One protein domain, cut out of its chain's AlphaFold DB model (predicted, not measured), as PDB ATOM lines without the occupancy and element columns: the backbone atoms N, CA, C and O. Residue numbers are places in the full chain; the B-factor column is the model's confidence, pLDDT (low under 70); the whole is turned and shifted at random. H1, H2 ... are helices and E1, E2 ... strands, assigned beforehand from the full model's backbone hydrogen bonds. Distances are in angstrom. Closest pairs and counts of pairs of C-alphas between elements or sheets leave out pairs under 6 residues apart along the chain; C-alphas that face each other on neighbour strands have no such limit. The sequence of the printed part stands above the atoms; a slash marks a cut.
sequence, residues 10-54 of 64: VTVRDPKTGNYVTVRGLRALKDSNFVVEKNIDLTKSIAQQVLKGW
ATOM      1  N   VAL A  10      38.057 -16.794 -31.258       82.44
ATOM      2  CA  VAL A  10      38.228 -18.249 -31.313       82.44
ATOM      3  C   VAL A  10      39.099 -18.574 -32.514       82.44
ATOM      4  O   VAL A  10      38.810 -18.146 -33.631       82.44
ATOM      5  N   THR A  11      40.174 -19.322 -32.296       87.56
ATOM      6  CA  THR A  11      41.016 -19.817 -33.386       87.56
ATOM      7  C   THR A  11      40.426 -21.112 -33.924       87.56
ATOM      8  O   THR A  11      40.160 -22.047 -33.173       87.56
ATOM      9  N   VAL A  12      40.220 -21.167 -35.233       87.44
ATOM     10  CA  VAL A  12      39.642 -22.311 -35.943       87.44
ATOM     11  C   VAL A  12      40.570 -22.708 -37.077       87.44
ATOM     12  O   VAL A  12      41.196 -21.853 -37.701       87.44
ATOM     13  N   ARG A  13      40.661 -24.008 -37.351       92.81
ATOM     14  CA  ARG A  13      41.387 -24.527 -38.511       92.81
ATOM     15  C   ARG A  13      40.450 -24.549 -39.712       92.81
ATOM     16  O   ARG A  13      39.398 -25.179 -39.649       92.81
ATOM     17  N   ASP A  14      40.833 -23.883 -40.793       87.19
ATOM     18  CA  ASP A  14      40.155 -23.991 -42.079       87.19
ATOM     19  C   ASP A  14      40.433 -25.384 -42.673       87.19
ATOM     20  O   ASP A  14      41.587 -25.701 -42.969       87.19
ATOM     21  N   PRO A  15      39.415 -26.241 -42.857       86.19
ATOM     22  CA  PRO A  15      39.613 -27.583 -43.394       86.19
ATOM     23  C   PRO A  15      39.992 -27.590 -44.882       86.19
ATOM     24  O   PRO A  15      40.538 -28.585 -45.349       86.19
ATOM     25  N   LYS A  16      39.715 -26.514 -45.634       87.00
ATOM     26  CA  LYS A  16      40.033 -26.428 -47.068       87.00
ATOM     27  C   LYS A  16      41.493 -26.071 -47.307       87.00
ATOM     28  O   LYS A  16      42.111 -26.613 -48.214       87.00
ATOM     29  N   THR A  17      42.025 -25.142 -46.514       89.44
ATOM     30  CA  THR A  17      43.393 -24.626 -46.685       89.44
ATOM     31  C   THR A  17      44.376 -25.161 -45.647       89.44
ATOM     32  O   THR A  17      45.582 -25.050 -45.829       89.44
ATOM     33  N   GLY A  18      43.885 -25.740 -44.549       92.06
ATOM     34  CA  GLY A  18      44.692 -26.194 -43.418       92.06
ATOM     35  C   GLY A  18      45.151 -25.074 -42.479       92.06
ATOM     36  O   GLY A  18      45.707 -25.384 -41.425       92.06
ATOM     37  N   ASN A  19      44.897 -23.808 -42.825       92.94
ATOM     38  CA  ASN A  19      45.353 -22.637 -42.082       92.94
ATOM     39  C   ASN A  19      44.535 -22.393 -40.812       92.94
ATOM     40  O   ASN A  19      43.352 -22.716 -40.739       92.94
ATOM     41  N   TYR A  20      45.149 -21.749 -39.824       90.62
ATOM     42  CA  TYR A  20      44.449 -21.292 -38.627       90.62
ATOM     43  C   TYR A  20      43.974 -19.851 -38.806       90.62
ATOM     44  O   TYR A  20      44.764 -18.955 -39.097       90.62
ATOM     45  N   VAL A  21      42.678 -19.625 -38.605       85.12
ATOM     46  CA  VAL A  21      42.038 -18.311 -38.685       85.12
ATOM     47  C   VAL A  21      41.464 -17.927 -37.329       85.12
ATOM     48  O   VAL A  21      40.915 -18.760 -36.610       85.12
ATOM     49  N   THR A  22      41.592 -16.654 -36.958       84.75
ATOM     50  CA  THR A  22      40.992 -16.134 -35.723       84.75
ATOM     51  C   THR A  22      39.648 -15.505 -36.045       84.75
ATOM     52  O   THR A  22      39.580 -14.464 -36.695       84.75
ATOM     53  N   VAL A  23      38.574 -16.123 -35.567       82.06
ATOM     54  CA  VAL A  23      37.210 -15.610 -35.687       82.06
ATOM     55  C   VAL A  23      36.918 -14.717 -34.494       82.06
ATOM     56  O   VAL A  23      37.115 -15.122 -33.352       82.06
ATOM     57  N   ARG A  24      36.438 -13.500 -34.747       82.25
ATOM     58  CA  ARG A  24      36.057 -12.533 -33.711       82.25
ATOM     59  C   ARG A  24      34.562 -12.260 -33.783       82.25
ATOM     60  O   ARG A  24      34.016 -12.093 -34.870       82.25
ATOM     61  N   GLY A  25      33.906 -12.183 -32.628       75.69
ATOM     62  CA  GLY A  25      32.520 -11.714 -32.566       75.69
ATOM     63  C   GLY A  25      32.407 -10.236 -32.955       75.69
ATOM     64  O   GLY A  25      33.330  -9.459 -32.719       75.69
ATOM     65  N   LEU A  26      31.254  -9.814 -33.485       73.06
ATOM     66  CA  LEU A  26      31.058  -8.446 -33.987       73.06
ATOM     67  C   LEU A  26      31.323  -7.365 -32.923       73.06
ATOM     68  O   LEU A  26      31.944  -6.344 -33.193       73.06
ATOM     69  N   ARG A  27      30.939  -7.626 -31.668       72.81
ATOM     70  CA  ARG A  27      31.220  -6.728 -30.537       72.81
ATOM     71  C   ARG A  27      32.719  -6.564 -30.259       72.81
ATOM     72  O   ARG A  27      33.126  -5.505 -29.797       72.81
ATOM     73  N   ALA A  28      33.529  -7.580 -30.555       72.31
ATOM     74  CA  ALA A  28      34.987  -7.522 -30.439       72.31
ATOM     75  C   ALA A  28      35.652  -6.776 -31.613       72.31
ATOM     76  O   ALA A  28      36.855  -6.533 -31.574       72.31
ATOM     77  N   LEU A  29      34.880  -6.408 -32.639       74.56
ATOM     78  CA  LEU A  29      35.310  -5.600 -33.781       74.56
ATOM     79  C   LEU A  29      34.864  -4.133 -33.666       74.56
ATOM     80  O   LEU A  29      35.115  -3.359 -34.583       74.56
ATOM     81  N   LYS A  30      34.250  -3.730 -32.543       68.81
ATOM     82  CA  LYS A  30      33.736  -2.366 -32.327       68.81
ATOM     83  C   LYS A  30      34.807  -1.276 -32.489       68.81
ATOM     84  O   LYS A  30      34.492  -0.199 -32.974       68.81
ATOM     85  N   ASP A  31      36.047  -1.581 -32.113       76.75
ATOM     86  CA  ASP A  31      37.184  -0.655 -32.200       76.75
ATOM     87  C   ASP A  31      37.994  -0.836 -33.502       76.75
ATOM     88  O   ASP A  31      39.054  -0.243 -33.679       76.75
ATOM     89  N   SER A  32      37.518  -1.685 -34.419       71.94
ATOM     90  CA  SER A  32      38.113  -1.877 -35.742       71.94
ATOM     91  C   SER A  32      37.307  -1.131 -36.803       71.94
ATOM     92  O   SER A  32      36.103  -0.942 -36.652       71.94
ATOM     93  N   ASN A  33      37.936  -0.782 -37.928       70.88
ATOM     94  CA  ASN A  33      37.249  -0.219 -39.102       70.88
ATOM     95  C   ASN A  33      36.383  -1.259 -39.847       70.88
ATOM     96  O   ASN A  33      36.178  -1.162 -41.056       70.88
ATOM     97  N   PHE A  34      35.910  -2.293 -39.151       73.12
ATOM     98  CA  PHE A  34      35.072  -3.327 -39.727       73.12
ATOM     99  C   PHE A  34      33.660  -2.779 -39.939       73.12
ATOM    100  O   PHE A  34      32.853  -2.689 -39.013       73.12
ATOM    101  N   VAL A  35      33.372  -2.404 -41.180       70.38
ATOM    102  CA  VAL A  35      32.044  -1.969 -41.602       70.38
ATOM    103  C   VAL A  35      31.230  -3.207 -41.961       70.38
ATOM    104  O   VAL A  35      31.544  -3.907 -42.921       70.38
ATOM    105  N   VAL A  36      30.171  -3.478 -41.198       68.31
ATOM    106  CA  VAL A  36      29.166  -4.467 -41.607       68.31
ATOM    107  C   VAL A  36      28.398  -3.882 -42.782       68.31
ATOM    108  O   VAL A  36      27.808  -2.806 -42.664       68.31
ATOM    109  N   GLU A  37      28.399  -4.573 -43.918       70.06
ATOM    110  CA  GLU A  37      27.572  -4.168 -45.049       70.06
ATOM    111  C   GLU A  37      26.096  -4.148 -44.637       70.06
ATOM    112  O   GLU A  37      25.587  -5.098 -44.043       70.06
ATOM    113  N   LYS A  38      25.385  -3.067 -44.980       64.75
ATOM    114  CA  LYS A  38      23.986  -2.831 -44.570       64.75
ATOM    115  C   LYS A  38      23.006  -3.930 -45.009       64.75
ATOM    116  O   LYS A  38      21.905  -4.005 -44.478       64.75
ATOM    117  N   ASN A  39      23.404  -4.768 -45.965       66.94
ATOM    118  CA  ASN A  39      22.593  -5.853 -46.513       66.94
ATOM    119  C   ASN A  39      22.827  -7.205 -45.811       66.94
ATOM    120  O   ASN A  39      22.203  -8.202 -46.180       66.94
ATOM    121  N   ILE A  40      23.723  -7.261 -44.819       66.31
ATOM    122  CA  ILE A  40      23.975  -8.454 -44.008       66.31
ATOM    123  C   ILE A  40      22.924  -8.504 -42.906       66.31
ATOM    124  O   ILE A  40      22.884  -7.660 -42.016       66.31
ATOM    125  N   ASP A  41      22.059  -9.509 -42.980       66.50
ATOM    126  CA  ASP A  41      20.859  -9.543 -42.155       66.50
ATOM    127  C   ASP A  41      21.129  -9.837 -40.673       66.50
ATOM    128  O   ASP A  41      20.338  -9.403 -39.878       66.50
ATOM    129  N   LEU A  42      22.206 -10.474 -40.219       66.69
ATOM    130  CA  LEU A  42      22.457 -10.890 -38.810       66.69
ATOM    131  C   LEU A  42      21.346 -11.679 -38.048       66.69
ATOM    132  O   LEU A  42      21.704 -12.452 -37.163       66.69
ATOM    133  N   THR A  43      20.049 -11.540 -38.353       66.25
ATOM    134  CA  THR A  43      18.929 -12.282 -37.742       66.25
ATOM    135  C   THR A  43      18.626 -13.569 -38.504       66.25
ATOM    136  O   THR A  43      18.196 -14.564 -37.923       66.25
ATOM    137  N   LYS A  44      18.922 -13.593 -39.807       68.44
ATOM    138  CA  LYS A  44      18.939 -14.812 -40.620       68.44
ATOM    139  C   LYS A  44      20.172 -15.646 -40.303       68.44
ATOM    140  O   LYS A  44      21.259 -15.106 -40.116       68.44
ATOM    141  N   SER A  45      20.027 -16.970 -40.330       71.62
ATOM    142  CA  SER A  45      21.164 -17.880 -40.161       71.62
ATOM    143  C   SER A  45      22.285 -17.545 -41.151       71.62
ATOM    144  O   SER A  45      22.015 -17.252 -42.321       71.62
ATOM    145  N   ILE A  46      23.544 -17.631 -40.701       66.62
ATOM    146  CA  ILE A  46      24.734 -17.369 -41.529       66.62
ATOM    147  C   ILE A  46      24.692 -18.183 -42.834       66.62
ATOM    148  O   ILE A  46      25.059 -17.685 -43.896       66.62
ATOM    149  N   ALA A  47      24.134 -19.399 -42.783       55.59
ATOM    150  CA  ALA A  47      23.962 -20.271 -43.939       55.59
ATOM    151  C   ALA A  47      23.069 -19.635 -45.018       55.59
ATOM    152  O   ALA A  47      23.387 -19.694 -46.201       55.59
ATOM    153  N   GLN A  48      21.982 -18.965 -44.625       60.72
ATOM    154  CA  GLN A  48      21.063 -18.312 -45.565       60.72
ATOM    155  C   GLN A  48      21.655 -17.036 -46.178       60.72
ATOM    156  O   GLN A  48      21.236 -16.632 -47.264       60.72
ATOM    157  N   GLN A  49      22.615 -16.406 -45.496       61.84
ATOM    158  CA  GLN A  49      23.293 -15.199 -45.971       61.84
ATOM    159  C   GLN A  49      24.435 -15.546 -46.936       61.84
ATOM    160  O   GLN A  49      24.523 -14.958 -48.011       61.84
ATOM    161  N   VAL A  50      25.240 -16.567 -46.623       61.00
ATOM    162  CA  VAL A  50      26.356 -17.017 -47.478       61.00
ATOM    163  C   VAL A  50      25.855 -17.683 -48.766       61.00
ATOM    164  O   VAL A  50      26.402 -17.443 -49.841       61.00
ATOM    165  N   LEU A  51      24.770 -18.466 -48.700       54.88
ATOM    166  CA  LEU A  51      24.214 -19.153 -49.876       54.88
ATOM    167  C   LEU A  51      23.520 -18.213 -50.877       54.88
ATOM    168  O   LEU A  51      23.351 -18.587 -52.035       54.88
ATOM    169  N   LYS A  52      23.122 -17.002 -50.466       56.62
ATOM    170  CA  LYS A  52      22.503 -16.014 -51.369       56.62
ATOM    171  C   LYS A  52      23.511 -15.252 -52.233       56.62
ATOM    172  O   LYS A  52      23.115 -14.738 -53.273       56.62
ATOM    173  N   GLY A  53      24.775 -15.183 -51.813       53.12
ATOM    174  CA  GLY A  53      25.842 -14.470 -52.525       53.12
ATOM    175  C   GLY A  53      26.741 -15.360 -53.384       53.12
ATOM    176  O   GLY A  53      27.555 -14.839 -54.139       53.12
ATOM    177  N   TRP A  54      26.618 -16.690 -53.292       44.94
ATOM    178  CA  TRP A  54      27.415 -17.592 -54.120       44.94
ATOM    179  C   TRP A  54      26.867 -17.579 -55.557       44.94
ATOM    180  O   TRP A  54      25.711 -17.979 -55.754       44.94
TER     181      TRP A  54
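This is residues 10 to 54 of the 64 residues of an uncharacterized protein of Ensifer sp. MPMI2T (UniProt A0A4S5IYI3). The chain makes an open horseshoe: the two-stranded hairpin E1 and E2 is one arm, short H1 lies at the bend, and a long link leads round to H2 on the other arm, with the middle empty. The printed part has 45 residues, in the order E1, E2, H1, H2; the sheet E1 - E2 is antiparallel. The class is mixed, helices and strands, with under half of the residues in named elements. It is loose, radius of gyration of the C-alphas 12.7 A, and flat, 31 by 29 by 15 A.

E1, residues 10 to 13, begins at C-alpha (38.228, -18.249, -31.313) and measures 10.1 A. E2, residues 20 to 24, measures 13.1 A. H1 is residues 26 to 29, 5.1 A. H2, residues 46 to 53, 11.4 A, ends at C-alpha (25.842, -14.470, -52.525).

E1 and E2 form an antiparallel hairpin at 149 degrees, with N 10 and O 23 within hydrogen-bond range at 2.8 A. H2 is apart from E1, E2 and H1. H2 has 2 of 4 O i to N i+4 pairs within range; H1 is too short for one.

The printed part has no cut. H1 to H2 is a long link, 16 residues. Mean pLDDT of the printed part is 73.4; 18 residues, among them 46 to 54, are under 70.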